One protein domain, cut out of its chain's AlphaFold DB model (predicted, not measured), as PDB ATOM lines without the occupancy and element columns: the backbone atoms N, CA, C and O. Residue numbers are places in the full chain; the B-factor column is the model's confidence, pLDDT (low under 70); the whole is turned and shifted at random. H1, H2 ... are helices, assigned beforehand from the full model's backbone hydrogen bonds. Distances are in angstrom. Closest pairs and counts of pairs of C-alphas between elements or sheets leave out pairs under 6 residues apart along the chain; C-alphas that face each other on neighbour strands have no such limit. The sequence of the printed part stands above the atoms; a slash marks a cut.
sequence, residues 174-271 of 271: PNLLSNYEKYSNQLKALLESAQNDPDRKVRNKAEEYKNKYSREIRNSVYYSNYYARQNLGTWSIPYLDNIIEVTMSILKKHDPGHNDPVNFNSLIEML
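Overview. This is residues 174 to 271 of the 271 residues of an uncharacterized protein of Bacteroides ovatus SD CMC 3f (UniProt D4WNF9). Three long helices, H1, H3 and H6, stand side by side in an elongated up-and-down bundle, each running against the one before it, their centres making a triangle. H2 turns the chain from H1 to H3 at one end, H4 and H5 turn it from H3 toward H6 at the other, and after H6 a long link, residues 254 to 264, folds back to H7, a short helix that packs on H1. The printed part has 98 residues with seven named helices, H1 to H7 in that order, and no named strand, and its class is all helix. It is compact, with a radius of gyration of the C-alphas of 13.9 A, and spans 45 by 26 by 16 A.

Arrangement. H1, residues 174 to 196, has a kink of 45 degrees near residue 181. The hub is H3, residues 203 to 218. Residues 187 to 194 of H1 touch residues 213 to 217 of H3, opposite ways at a shallow tilt of 11 degrees; the closest C-alphas, of Ala 194 and Tyr 213, are 6.6 A apart. H2, residues 198 to 201, and H3 touch only at the corner by their link, with the C-alphas of Asp 199 and Lys 205 closest at 6.1 A. H4, residues 221 to 225, is close to but not clearly touching H1; their closest C-alphas, of Tyr 183 and Tyr 222, are 5.9 A apart. H5, residues 227 to 232, is apart from H1. H6, residues 238 to 253, touches residues 210 to 217 of H3, opposite ways at a shallow tilt of 22 degrees, with the C-alphas of Lys 210 and Leu 251 closest at 5.7 A. H7, residues 265 to 270, touches residues 188 to 195 of H1, opposite ways at a shallow tilt of 13 degrees, with the C-alphas of Lys 188 and Ile 268 closest at 5.7 A. Every O i to N i+4 pair is within hydrogen-bond range in H4, H6 and H7, against 17 of 19 in H1, 10 of 12 in H3 and 0 of 2 in H5, where 2 of 3 O i to N i+3 pairs are; H2 is too short for an O i to N i+4 pair.

Along the chain. H1 begins at C-alpha 174 (7.693, -28.910, -48.470) and is 34.0 A long. H2 measures 6.2 A, H3 23.7 A, H4 6.1 A and H5 10.2 A. H6 measures 22.7 A from C-alpha 238 (17.821, -31.123, -37.562), and H7 measures 8.7 A, ending at C-alpha 270 (29.693, -31.426, -43.740).

Size, cuts and confidence. The C-alphas of Pro 174 and Gly 257, the two farthest apart, are 45.6 A apart. The printed part has no cut. The link from H6 to H7 is long, with 11 residues; the others are tight. The mean pLDDT of the printed part is 94.6, and no printed residue is under 70.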
ATOM      1  N   PRO A 174       7.346 -29.263 -47.090       96.25
ATOM      2  CA  PRO A 174       7.693 -28.910 -48.470       96.25
ATOM      3  C   PRO A 174       8.590 -27.681 -48.565       96.25
ATOM      4  O   PRO A 174       9.537 -27.648 -49.352       96.25
ATOM      5  N   ASN A 175       8.323 -26.678 -47.726       96.38
ATOM      6  CA  ASN A 175       9.101 -25.451 -47.717       96.38
ATOM      7  C   ASN A 175      10.511 -25.670 -47.142       96.38
ATOM      8  O   ASN A 175      11.466 -25.078 -47.643       96.38
ATOM      9  N   LEU A 176      10.660 -26.540 -46.135       97.75
ATOM     10  CA  LEU A 176      11.971 -26.927 -45.604       97.75
ATOM     11  C   LEU A 176      12.793 -27.691 -46.645       97.75
ATOM     12  O   LEU A 176      13.946 -27.339 -46.879       97.75
ATOM     13  N   LEU A 177      12.192 -28.680 -47.312       97.88
ATOM     14  CA  LEU A 177      12.854 -29.461 -48.361       97.88
ATOM     15  C   LEU A 177      13.294 -28.575 -49.533       97.88
ATOM     16  O   LEU A 177      14.451 -28.635 -49.943       97.88
ATOM     17  N   SER A 178      12.400 -27.709 -50.022       97.31
ATOM     18  CA  SER A 178      12.659 -26.856 -51.193       97.31
ATOM     19  C   SER A 178      13.751 -25.814 -50.952       97.31
ATOM     20  O   SER A 178      14.435 -25.411 -51.887       97.31
ATOM     21  N   ASN A 179      13.933 -25.369 -49.704       97.94
ATOM     22  CA  ASN A 179      14.947 -24.372 -49.354       97.94
ATOM     23  C   ASN A 179      16.199 -24.972 -48.696       97.94
ATOM     24  O   ASN A 179      17.097 -24.214 -48.331       97.94
ATOM     25  N   TYR A 180      16.290 -26.299 -48.544       98.31
ATOM     26  CA  TYR A 180      17.388 -26.926 -47.808       98.31
ATOM     27  C   TYR A 180      18.753 -26.546 -48.410       98.31
ATOM     28  O   TYR A 180      19.612 -26.033 -47.699       98.31
ATOM     29  N   GLU A 181      18.934 -26.670 -49.726       97.88
ATOM     30  CA  GLU A 181      20.188 -26.283 -50.392       97.88
ATOM     31  C   GLU A 181      20.601 -24.840 -50.079       97.88
ATOM     32  O   GLU A 181      21.735 -24.565 -49.689       97.88
ATOM     33  N   LYS A 182      19.644 -23.915 -50.195       98.06
ATOM     34  CA  LYS A 182      19.849 -22.492 -49.926       98.06
ATOM     35  C   LYS A 182      20.308 -22.259 -48.487       98.06
ATOM     36  O   LYS A 182      21.216 -21.461 -48.265       98.06
ATOM     37  N   TYR A 183      19.691 -22.934 -47.520       98.25
ATOM     38  CA  TYR A 183      20.060 -22.812 -46.109       98.25
ATOM     39  C   TYR A 183      21.438 -23.411 -45.820       98.25
ATOM     40  O   TYR A 183      22.236 -22.771 -45.135       98.25
ATOM     41  N   SER A 184      21.755 -24.572 -46.399       97.94
ATOM     42  CA  SER A 184      23.079 -25.195 -46.292       97.94
ATOM     43  C   SER A 184      24.174 -24.293 -46.861       97.94
ATOM     44  O   SER A 184      25.168 -24.034 -46.187       97.94
ATOM     45  N   ASN A 185      23.964 -23.739 -48.058       97.94
ATOM     46  CA  ASN A 185      24.927 -22.853 -48.716       97.94
ATOM     47  C   ASN A 185      25.101 -21.527 -47.964       97.94
ATOM     48  O   ASN A 185      26.224 -21.044 -47.830       97.94
ATOM     49  N   GLN A 186      24.015 -20.955 -47.427       97.50
ATOM     50  CA  GLN A 186      24.096 -19.757 -46.586       97.50
ATOM     51  C   GLN A 186      24.947 -20.014 -45.337       97.50
ATOM     52  O   GLN A 186      25.816 -19.206 -45.014       97.50
ATOM     53  N   LEU A 187      24.716 -21.133 -44.644       97.75
ATOM     54  CA  LEU A 187      25.490 -21.483 -43.457       97.75
ATOM     55  C   LEU A 187      26.957 -21.760 -43.812       97.75
ATOM     56  O   LEU A 187      27.850 -21.284 -43.118       97.75
ATOM     57  N   LYS A 188      27.212 -22.453 -44.926       98.19
ATOM     58  CA  LYS A 188      28.564 -22.754 -45.406       98.19
ATOM     59  C   LYS A 188      29.372 -21.489 -45.673       98.19
ATOM     60  O   LYS A 188      30.467 -21.354 -45.138       98.19
ATOM     61  N   ALA A 189      28.801 -20.535 -46.407       98.06
ATOM     62  CA  ALA A 189      29.456 -19.265 -46.709       98.06
ATOM     63  C   ALA A 189      29.785 -18.454 -45.439       98.06
ATOM     64  O   ALA A 189      30.843 -17.825 -45.355       98.06
ATOM     65  N   LEU A 190      28.908 -18.492 -44.425       97.88
ATOM     66  CA  LEU A 190      29.172 -17.867 -43.123       97.88
ATOM     67  C   LEU A 190      30.343 -18.543 -42.395       97.88
ATOM     68  O   LEU A 190      31.215 -17.851 -41.869       97.88
ATOM     69  N   LEU A 191      30.397 -19.878 -42.392       98.06
ATOM     70  CA  LEU A 191      31.493 -20.620 -41.765       98.06
ATOM     71  C   LEU A 191      32.823 -20.429 -42.499       98.06
ATOM     72  O   LEU A 191      33.850 -20.266 -41.846       98.06
ATOM     73  N   GLU A 192      32.818 -20.395 -43.831       98.25
ATOM     74  CA  GLU A 192      34.001 -20.080 -44.641       98.25
ATOM     75  C   GLU A 192      34.496 -18.656 -44.367       98.25
ATOM     76  O   GLU A 192      35.700 -18.438 -44.211       98.25
ATOM     77  N   SER A 193      33.580 -17.694 -44.228       97.81
ATOM     78  CA  SER A 193      33.920 -16.317 -43.855       97.81
ATOM     79  C   SER A 193      34.549 -16.252 -42.463       97.81
ATOM     80  O   SER A 193      35.561 -15.582 -42.288       97.81
ATOM     81  N   ALA A 194      33.997 -16.977 -41.487       97.06
ATOM     82  CA  ALA A 194      34.547 -17.056 -40.134       97.06
ATOM     83  C   ALA A 194      35.923 -17.737 -40.108       97.06
ATOM     84  O   ALA A 194      36.868 -17.241 -39.498       97.06
ATOM     85  N   GLN A 195      36.071 -18.854 -40.823       97.19
ATOM     86  CA  GLN A 195      37.320 -19.607 -40.918       97.19
ATOM     87  C   GLN A 195      38.456 -18.779 -41.536       97.19
ATOM     88  O   GLN A 195      39.613 -18.917 -41.127       97.19
ATOM     89  N   ASN A 196      38.142 -17.929 -42.512       96.81
ATOM     90  CA  ASN A 196      39.128 -17.136 -43.242       96.81
ATOM     91  C   ASN A 196      39.333 -15.723 -42.674       96.81
ATOM     92  O   ASN A 196      40.194 -15.001 -43.176       96.81
ATOM     93  N   ASP A 197      38.602 -15.329 -41.627       96.62
ATOM     94  CA  ASP A 197      38.803 -14.030 -40.982       96.62
ATOM     95  C   ASP A 197      40.197 -13.983 -40.315       96.62
ATOM     96  O   ASP A 197      40.515 -14.850 -39.487       96.62
ATOM     97  N   PRO A 198      41.054 -12.999 -40.644       93.19
ATOM     98  CA  PRO A 198      42.362 -12.857 -40.007       93.19
ATOM     99  C   PRO A 198      42.259 -12.607 -38.496       93.19
ATOM    100  O   PRO A 198      43.117 -13.077 -37.742       93.19
ATOM    101  N   ASP A 199      41.194 -11.944 -38.034       93.88
ATOM    102  CA  ASP A 199      40.994 -11.593 -36.626       93.88
ATOM    103  C   ASP A 199      40.742 -12.831 -35.751       93.88
ATOM    104  O   ASP A 199      40.981 -12.796 -34.544       93.88
ATOM    105  N   ARG A 200      40.398 -13.974 -36.362       93.06
ATOM    106  CA  ARG A 200      40.287 -15.288 -35.706       93.06
ATOM    107  C   ARG A 200      41.550 -15.697 -34.943       93.06
ATOM    108  O   ARG A 200      41.472 -16.458 -33.987       93.06
ATOM    109  N   LYS A 201      42.735 -15.264 -35.383       91.88
ATOM    110  CA  LYS A 201      44.019 -15.624 -34.745       91.88
ATOM    111  C   LYS A 201      44.540 -14.538 -33.800       91.88
ATOM    112  O   LYS A 201      45.603 -14.699 -33.207       91.88
ATOM    113  N   VAL A 202      43.820 -13.426 -33.667       91.69
ATOM    114  CA  VAL A 202      44.295 -12.215 -32.998       91.69
ATOM    115  C   VAL A 202      43.736 -12.146 -31.573       91.69
ATOM    116  O   VAL A 202      42.540 -11.952 -31.362       91.69
ATOM    117  N   ARG A 203      44.611 -12.275 -30.565       88.69
ATOM    118  CA  ARG A 203      44.225 -12.382 -29.141       88.69
ATOM    119  C   ARG A 203      43.338 -11.243 -28.643       88.69
ATOM    120  O   ARG A 203      42.325 -11.501 -28.003       88.69
ATOM    121  N   ASN A 204      43.695  -9.993 -28.925       91.25
ATOM    122  CA  ASN A 204      42.940  -8.825 -28.460       91.25
ATOM    123  C   ASN A 204      41.621  -8.597 -29.218       91.25
ATOM    124  O   ASN A 204      40.824  -7.778 -28.777       91.25
ATOM    125  N   LYS A 205      41.371  -9.329 -30.309       92.75
ATOM    126  CA  LYS A 205      40.135  -9.250 -31.100       92.75
ATOM    127  C   LYS A 205      39.208 -10.453 -30.928       92.75
ATOM    128  O   LYS A 205      38.148 -10.502 -31.548       92.75
ATOM    129  N   ALA A 206      39.568 -11.412 -30.075       92.12
ATOM    130  CA  ALA A 206      38.815 -12.654 -29.907       92.12
ATOM    131  C   ALA A 206      37.326 -12.413 -29.593       92.12
ATOM    132  O   ALA A 206      36.457 -13.074 -30.158       92.12
ATOM    133  N   GLU A 207      37.019 -11.440 -28.731       93.50
ATOM    134  CA  GLU A 207      35.641 -11.128 -28.340       93.50
ATOM    135  C   GLU A 207      34.859 -10.403 -29.449       93.50
ATOM    136  O   GLU A 207      33.684 -10.691 -29.679       93.50
ATOM    137  N   GLU A 208      35.512  -9.514 -30.202       95.25
ATOM    138  CA  GLU A 208      34.912  -8.858 -31.371       95.25
ATOM    139  C   GLU A 208      34.573  -9.883 -32.458       95.25
ATOM    140  O   GLU A 208      33.448  -9.902 -32.966       95.25
ATOM    141  N   TYR A 209      35.509 -10.793 -32.749       95.94
ATOM    142  CA  TYR A 209      35.327 -11.893 -33.694       95.94
ATOM    143  C   TYR A 209      34.152 -12.800 -33.288       95.94
ATOM    144  O   TYR A 209      33.256 -13.058 -34.099       95.94
ATOM    145  N   LYS A 210      34.086 -13.223 -32.016       95.12
ATOM    146  CA  LYS A 210      32.957 -14.014 -31.489       95.12
ATOM    147  C   LYS A 210      31.626 -13.313 -31.696       95.12
ATOM    148  O   LYS A 210      30.674 -13.928 -32.182       95.12
ATOM    149  N   ASN A 211      31.549 -12.042 -31.307       96.12
ATOM    150  CA  ASN A 211      30.312 -11.272 -31.337       96.12
ATOM    151  C   ASN A 211      29.871 -10.932 -32.762       96.12
ATOM    152  O   ASN A 211      28.668 -10.851 -33.021       96.12
ATOM    153  N   LYS A 212      30.814 -10.764 -33.694       97.31
ATOM    154  CA  LYS A 212      30.542 -10.635 -35.129       97.31
ATOM    155  C   LYS A 212      29.878 -11.901 -35.668       97.31
ATOM    156  O   LYS A 212      28.713 -11.848 -36.055       97.31
ATOM    157  N   TYR A 213      30.553 -13.048 -35.603       97.56
ATOM    158  CA  TYR A 213      30.046 -14.267 -36.242       97.56
ATOM    159  C   TYR A 213      28.853 -14.891 -35.515       97.56
ATOM    160  O   TYR A 213      27.937 -15.394 -36.162       97.56
ATOM    161  N   SER A 214      28.760 -14.755 -34.186       97.19
ATOM    162  CA  SER A 214      27.548 -15.150 -33.451       97.19
ATOM    163  C   SER A 214      26.322 -14.344 -33.891       97.19
ATOM    164  O   SER A 214      25.207 -14.862 -33.910       97.19
ATOM    165  N   ARG A 215      26.503 -13.062 -34.225       97.56
ATOM    166  CA  ARG A 215      25.428 -12.190 -34.714       97.56
ATOM    167  C   ARG A 215      25.080 -12.490 -36.167       97.56
ATOM    168  O   ARG A 215      23.900 -12.571 -36.477       97.56
ATOM    169  N   GLU A 216      26.069 -12.704 -37.030       97.50
ATOM    170  CA  GLU A 216      25.825 -13.081 -38.428       97.50
ATOM    171  C   GLU A 216      25.051 -14.403 -38.539       97.50
ATOM    172  O   GLU A 216      24.067 -14.470 -39.272       97.50
ATOM    173  N   ILE A 217      25.406 -15.417 -37.738       97.25
ATOM    174  CA  ILE A 217      24.662 -16.686 -37.679       97.25
ATOM    175  C   ILE A 217      23.220 -16.451 -37.220       97.25
ATOM    176  O   ILE A 217      22.289 -16.923 -37.873       97.25
ATOM    177  N   ARG A 218      23.016 -15.688 -36.137       97.00
ATOM    178  CA  ARG A 218      21.674 -15.381 -35.609       97.00
ATOM    179  C   ARG A 218      20.802 -14.595 -36.591       97.00
ATOM    180  O   ARG A 218      19.585 -14.754 -36.580       97.00
ATOM    181  N   ASN A 219      21.427 -13.775 -37.431       95.94
ATOM    182  CA  ASN A 219      20.762 -12.982 -38.461       95.94
ATOM    183  C   ASN A 219      20.553 -13.753 -39.774       95.94
ATOM    184  O   ASN A 219      19.924 -13.224 -40.691       95.94
ATOM    185  N   SER A 220      21.075 -14.978 -39.896       96.19
ATOM    186  CA  SER A 220      20.822 -15.810 -41.072       96.19
ATOM    187  C   SER A 220      19.333 -16.139 -41.189       96.19
ATOM    188  O   SER A 220      18.630 -16.327 -40.192       96.19
ATOM    189  N   VAL A 221      18.856 -16.240 -42.432       95.31
ATOM    190  CA  VAL A 221      17.435 -16.473 -42.737       95.31
ATOM    191  C   VAL A 221      16.965 -17.779 -42.108       95.31
ATOM    192  O   VAL A 221      15.868 -17.844 -41.554       95.31
ATOM    193  N   TYR A 222      17.798 -18.818 -42.184       97.44
ATOM    194  CA  TYR A 222      17.474 -20.107 -41.593       97.44
ATOM    195  C   TYR A 222      17.362 -20.022 -40.064       97.44
ATOM    196  O   TYR A 222      16.371 -20.482 -39.489       97.44
ATOM    197  N   TYR A 223      18.338 -19.387 -39.404       97.50
ATOM    198  CA  TYR A 223      18.354 -19.295 -37.947       97.50
ATOM    199  C   TYR A 223      17.124 -18.548 -37.419       97.50
ATOM    200  O   TYR A 223      16.423 -19.048 -36.540       97.50
ATOM    201  N   SER A 224      16.843 -17.361 -37.963       94.81
ATOM    202  CA  SER A 224      15.795 -16.473 -37.445       94.81
ATOM    203  C   SER A 224      14.381 -17.018 -37.656       94.81
ATOM    204  O   SER A 224      13.480 -16.751 -36.852       94.81
ATOM    205  N   ASN A 225      14.175 -17.753 -38.751       94.94
ATOM    206  CA  ASN A 225      12.849 -18.195 -39.172       94.94
ATOM    207  C   ASN A 225      12.526 -19.628 -38.751       94.94
ATOM    208  O   ASN A 225      11.344 -19.931 -38.621       94.94
ATOM    209  N   TYR A 226      13.531 -20.478 -38.514       96.81
ATOM    210  CA  TYR A 226      13.321 -21.891 -38.185       96.81
ATOM    211  C   TYR A 226      13.975 -22.274 -36.860       96.81
ATOM    212  O   TYR A 226      13.259 -22.546 -35.899       96.81
ATOM    213  N   TYR A 227      15.310 -22.229 -36.767       96.44
ATOM    214  CA  TYR A 227      16.046 -22.691 -35.579       96.44
ATOM    215  C   TYR A 227      15.598 -21.983 -34.288       96.44
ATOM    216  O   TYR A 227      15.209 -22.622 -33.316       96.44
ATOM    217  N   ALA A 228      15.553 -20.647 -34.292       95.50
ATOM    218  CA  ALA A 228      15.182 -19.864 -33.112       95.50
ATOM    219  C   ALA A 228      13.701 -19.994 -32.709       95.50
ATOM    220  O   ALA A 228      13.323 -19.548 -31.629       95.50
ATOM    221  N   ARG A 229      12.855 -20.560 -33.582       95.31
ATOM    222  CA  ARG A 229      11.395 -20.644 -33.409       95.31
ATOM    223  C   ARG A 229      10.899 -22.066 -33.147       95.31
ATOM    224  O   ARG A 229       9.688 -22.294 -33.137       95.31
ATOM    225  N   GLN A 230      11.800 -23.024 -32.923       92.25
ATOM    226  CA  GLN A 230      11.441 -24.419 -32.648       92.25
ATOM    227  C   GLN A 230      10.504 -24.557 -31.439       92.25
ATOM    228  O   GLN A 230       9.525 -25.300 -31.481       92.25
ATOM    229  N   ASN A 231      10.737 -23.768 -30.387       89.94
ATOM    230  CA  ASN A 231       9.891 -23.714 -29.189       89.94
ATOM    231  C   ASN A 231       8.467 -23.180 -29.445       89.94
ATOM    232  O   ASN A 231       7.595 -23.348 -28.599       89.94
ATOM    233  N   LEU A 232       8.219 -22.562 -30.603       92.25
ATOM    234  CA  LEU A 232       6.902 -22.096 -31.045       92.25
ATOM    235  C   LEU A 232       6.189 -23.118 -31.951       92.25
ATOM    236  O   LEU A 232       5.185 -22.789 -32.578       92.25
ATOM    237  N   GLY A 233       6.719 -24.340 -32.073       89.25
ATOM    238  CA  GLY A 233       6.178 -25.380 -32.955       89.25
ATOM    239  C   GLY A 233       6.574 -25.228 -34.429       89.25
ATOM    240  O   GLY A 233       5.992 -25.884 -35.299       89.25
ATOM    241  N   THR A 234       7.559 -24.374 -34.731       94.62
ATOM    242  CA  THR A 234       8.128 -24.262 -36.083       94.62
ATOM    243  C   THR A 234       9.055 -25.443 -36.338       94.62
ATOM    244  O   THR A 234       9.921 -25.743 -35.520       94.62
ATOM    245  N   TRP A 235       8.872 -26.128 -37.463       96.62
ATOM    246  CA  TRP A 235       9.757 -27.222 -37.848       96.62
ATOM    247  C   TRP A 235      11.070 -26.666 -38.395       96.62
ATOM    248  O   TRP A 235      11.095 -25.624 -39.047       96.62
ATOM    249  N   SER A 236      12.151 -27.390 -38.163       96.94
ATOM    250  CA  SER A 236      13.495 -27.050 -38.616       96.94
ATOM    251  C   SER A 236      14.130 -28.238 -39.343       96.94
ATOM    252  O   SER A 236      13.493 -29.271 -39.554       96.94
ATOM    253  N   ILE A 237      15.372 -28.069 -39.782       98.38
ATOM    254  CA  ILE A 237      16.208 -29.082 -40.419       98.38
ATOM    255  C   ILE A 237      17.233 -29.551 -39.373       98.38
ATOM    256  O   ILE A 237      18.258 -28.887 -39.193       98.38
ATOM    257  N   PRO A 238      17.006 -30.697 -38.703       97.81
ATOM    258  CA  PRO A 238      17.821 -31.123 -37.562       97.81
ATOM    259  C   PRO A 238      19.314 -31.250 -37.872       97.81
ATOM    260  O   PRO A 238      20.154 -31.007 -37.008       97.81
ATOM    261  N   TYR A 239      19.660 -31.595 -39.115       98.25
ATOM    262  CA  TYR A 239      21.053 -31.635 -39.545       98.25
ATOM    263  C   TYR A 239      21.734 -30.261 -39.452       98.25
ATOM    264  O   TYR A 239      22.839 -30.154 -38.922       98.25
ATOM    265  N   LEU A 240      21.063 -29.202 -39.920       98.25
ATOM    266  CA  LEU A 240      21.578 -27.833 -39.843       98.25
ATOM    267  C   LEU A 240      21.552 -27.300 -38.411       98.25
ATOM    268  O   LEU A 240      22.470 -26.583 -38.019       98.25
ATOM    269  N   ASP A 241      20.543 -27.679 -37.628       98.12
ATOM    270  CA  ASP A 241      20.428 -27.289 -36.220       98.12
ATOM    271  C   ASP A 241      21.645 -27.761 -35.418       98.12
ATOM    272  O   ASP A 241      22.270 -26.965 -34.719       98.12
ATOM    273  N   ASN A 242      22.053 -29.019 -35.604       97.75
ATOM    274  CA  ASN A 242      23.252 -29.565 -34.969       97.75
ATOM    275  C   ASN A 242      24.526 -28.811 -35.397       97.75
ATOM    276  O   ASN A 242      25.369 -28.475 -34.567       97.75
ATOM    277  N   ILE A 243      24.665 -28.475 -36.684       97.81
ATOM    278  CA  ILE A 243      25.820 -27.697 -37.163       97.81
ATOM    279  C   ILE A 243      25.843 -26.308 -36.513       97.81
ATOM    280  O   ILE A 243      26.909 -25.847 -36.099       97.81
ATOM    281  N   ILE A 244      24.688 -25.652 -36.373       97.94
ATOM    282  CA  ILE A 244      24.567 -24.360 -35.683       97.94
ATOM    283  C   ILE A 244      24.952 -24.496 -34.210       97.94
ATOM    284  O   ILE A 244      25.744 -23.693 -33.719       97.94
ATOM    285  N   GLU A 245      24.459 -25.513 -33.507       97.06
ATOM    286  CA  GLU A 245      24.788 -25.756 -32.098       97.06
ATOM    287  C   GLU A 245      26.291 -25.942 -31.882       97.06
ATOM    288  O   GLU A 245      26.892 -25.285 -31.021       97.06
ATOM    289  N   VAL A 246      26.927 -26.781 -32.704       97.31
ATOM    290  CA  VAL A 246      28.374 -27.006 -32.645       97.31
ATOM    291  C   VAL A 246      29.131 -25.723 -32.988       97.31
ATOM    292  O   VAL A 246      30.062 -25.358 -32.270       97.31
ATOM    293  N   THR A 247      28.699 -24.985 -34.013       97.19
ATOM    294  CA  THR A 247      29.304 -23.698 -34.394       97.19
ATOM    295  C   THR A 247      29.265 -22.699 -33.239       97.19
ATOM    296  O   THR A 247      30.290 -22.112 -32.884       97.19
ATOM    297  N   MET A 248      28.102 -22.527 -32.607       96.75
ATOM    298  CA  MET A 248      27.926 -21.604 -31.484       96.75
ATOM    299  C   MET A 248      28.753 -22.031 -30.263       96.75
ATOM    300  O   MET A 248      29.307 -21.183 -29.562       96.75
ATOM    301  N   SER A 249      28.896 -23.340 -30.030       96.00
ATOM    302  CA  SER A 249      29.762 -23.897 -28.982       96.00
ATOM    303  C   SER A 249      31.246 -23.612 -29.243       96.00
ATOM    304  O   SER A 249      31.957 -23.173 -28.334       96.00
ATOM    305  N   ILE A 250      31.708 -23.794 -30.486       94.50
ATOM    306  CA  ILE A 250      33.079 -23.484 -30.916       94.50
ATOM    307  C   ILE A 250      33.369 -21.986 -30.736       94.50
ATOM    308  O   ILE A 250      34.370 -21.634 -30.110       94.50
ATOM    309  N   LEU A 251      32.476 -21.103 -31.198       94.94
ATOM    310  CA  LEU A 251      32.619 -19.652 -31.020       94.94
ATOM    311  C   LEU A 251      32.693 -19.267 -29.539       94.94
ATOM    312  O   LEU A 251      33.587 -18.523 -29.139       94.94
ATOM    313  N   LYS A 252      31.812 -19.814 -28.693       93.12
ATOM    314  CA  LYS A 252      31.802 -19.522 -27.251       93.12
ATOM    315  C   LYS A 252      33.139 -19.853 -26.576       93.12
ATOM    316  O   LYS A 252      33.581 -19.104 -25.707       93.12
ATOM    317  N   LYS A 253      33.781 -20.952 -26.985       90.94
ATOM    318  CA  LYS A 253      35.063 -21.431 -26.437       90.94
ATOM    319  C   LYS A 253      36.296 -20.765 -27.055       90.94
ATOM    320  O   LYS A 253      37.405 -21.043 -26.609       90.94
ATOM    321  N   HIS A 254      36.126 -19.919 -28.069       90.75
ATOM    322  CA  HIS A 254      37.247 -19.301 -28.766       90.75
ATOM    323  C   HIS A 254      38.104 -18.451 -27.819       90.75
ATOM    324  O   HIS A 254      37.634 -17.478 -27.240       90.75
ATOM    325  N   ASP A 255      39.375 -18.787 -27.670       87.31
ATOM    326  CA  ASP A 255      40.325 -17.945 -26.950       87.31
ATOM    327  C   ASP A 255      41.724 -18.224 -27.502       87.31
ATOM    328  O   ASP A 255      42.415 -19.096 -26.982       87.31
ATOM    329  N   PRO A 256      42.149 -17.526 -28.567       82.81
ATOM    330  CA  PRO A 256      43.421 -17.802 -29.226       82.81
ATOM    331  C   PRO A 256      44.635 -17.426 -28.355       82.81
ATOM    332  O   PRO A 256      45.770 -17.656 -28.756       82.81
ATOM    333  N   GLY A 257      44.423 -16.816 -27.178       77.81
ATOM    334  CA  GLY A 257      45.474 -16.551 -26.196       77.81
ATOM    335  C   GLY A 257      45.746 -17.712 -25.238       77.81
ATOM    336  O   GLY A 257      46.807 -17.722 -24.618       77.81
ATOM    337  N   HIS A 258      44.811 -18.659 -25.112       75.25
ATOM    338  CA  HIS A 258      44.902 -19.801 -24.192       75.25
ATOM    339  C   HIS A 258      44.638 -21.158 -24.871       75.25
ATOM    340  O   HIS A 258      45.018 -22.188 -24.325       75.25
ATOM    341  N   ASN A 259      44.017 -21.160 -26.051       80.62
ATOM    342  CA  ASN A 259      43.646 -22.330 -26.844       80.62
ATOM    343  C   ASN A 259      44.004 -22.109 -28.321       80.62
ATOM    344  O   ASN A 259      44.252 -20.982 -28.752       80.62
ATOM    345  N   ASP A 260      43.939 -23.173 -29.122       82.44
ATOM    346  CA  ASP A 260      44.013 -23.036 -30.574       82.44
ATOM    347  C   ASP A 260      42.871 -22.145 -31.114       82.44
ATOM    348  O   ASP A 260      41.744 -22.172 -30.594       82.44
ATOM    349  N   PRO A 261      43.119 -21.354 -32.178       84.38
ATOM    350  CA  PRO A 261      42.068 -20.625 -32.875       84.38
ATOM    351  C   PRO A 261      40.943 -21.562 -33.323       84.38
ATOM    352  O   PRO A 261      41.183 -22.720 -33.664       84.38
ATOM    353  N   VAL A 262      39.708 -21.054 -33.376       88.44
ATOM    354  CA  VAL A 262      38.569 -21.880 -33.804       88.44
ATOM    355  C   VAL A 262      38.791 -22.455 -35.195       88.44
ATOM    356  O   VAL A 262      39.338 -21.788 -36.073       88.44
ATOM    357  N   ASN A 263      38.336 -23.685 -35.407       92.19
ATOM    358  CA  ASN A 263      38.447 -24.374 -36.682       92.19
ATOM    359  C   ASN A 263      37.081 -24.918 -37.108       92.19
ATOM    360  O   ASN A 263      36.504 -25.759 -36.423       92.19
ATOM    361  N   PHE A 264      36.591 -24.445 -38.250       96.00
ATOM    362  CA  PHE A 264      35.312 -24.837 -38.835       96.00
ATOM    363  C   PHE A 264      35.447 -25.771 -40.041       96.00
ATOM    364  O   PHE A 264      34.420 -26.175 -40.576       96.00
ATOM    365  N   ASN A 265      36.661 -26.154 -40.464       94.69
ATOM    366  CA  ASN A 265      36.870 -26.948 -41.687       94.69
ATOM    367  C   ASN A 265      36.003 -28.218 -41.724       94.69
ATOM    368  O   ASN A 265      35.324 -28.465 -42.715       94.69
ATOM    369  N   SER A 266      35.935 -28.969 -40.620       94.31
ATOM    370  CA  SER A 266      35.107 -30.181 -40.545       94.31
ATOM    371  C   SER A 266      33.609 -29.899 -40.709       94.31
ATOM    372  O   SER A 266      32.902 -30.697 -41.312       94.31
ATOM    373  N   LEU A 267      33.111 -28.760 -40.211       95.62
ATOM    374  CA  LEU A 267      31.710 -28.364 -40.393       95.62
ATOM    375  C   LEU A 267      31.439 -27.867 -41.820       95.62
ATOM    376  O   LEU A 267      30.372 -28.130 -42.366       95.62
ATOM    377  N   ILE A 268      32.409 -27.190 -42.442       96.25
ATOM    378  CA  ILE A 268      32.328 -26.731 -43.837       96.25
ATOM    379  C   ILE A 268      32.265 -27.928 -44.798       96.25
ATOM    380  O   ILE A 268      31.490 -27.906 -45.748       96.25
ATOM    381  N   GLU A 269      33.031 -28.992 -44.543       93.94
ATOM    382  CA  GLU A 269      32.992 -30.236 -45.331       93.94
ATOM    383  C   GLU A 269      31.663 -30.996 -45.173       93.94
ATOM    384  O   GLU A 269      31.202 -31.684 -46.092       93.94
ATOM    385  N   MET A 270      31.013 -30.854 -44.016       92.06
ATOM    386  CA  MET A 270      29.693 -31.426 -43.740       92.06
ATOM    387  C   MET A 270      28.548 -30.705 -44.468       92.06
ATOM    388  O   MET A 270      27.492 -31.313 -44.647       92.06
ATOM    389  N   LEU A 271      28.752 -29.475 -44.953       91.19
ATOM    390  CA  LEU A 271      27.781 -28.690 -45.733       91.19
ATOM    391  C   LEU A 271      28.014 -28.836 -47.244       91.19
ATOM    392  O   LEU A 271      27.036 -29.196 -47.928       91.19
TER     393      LEU A 271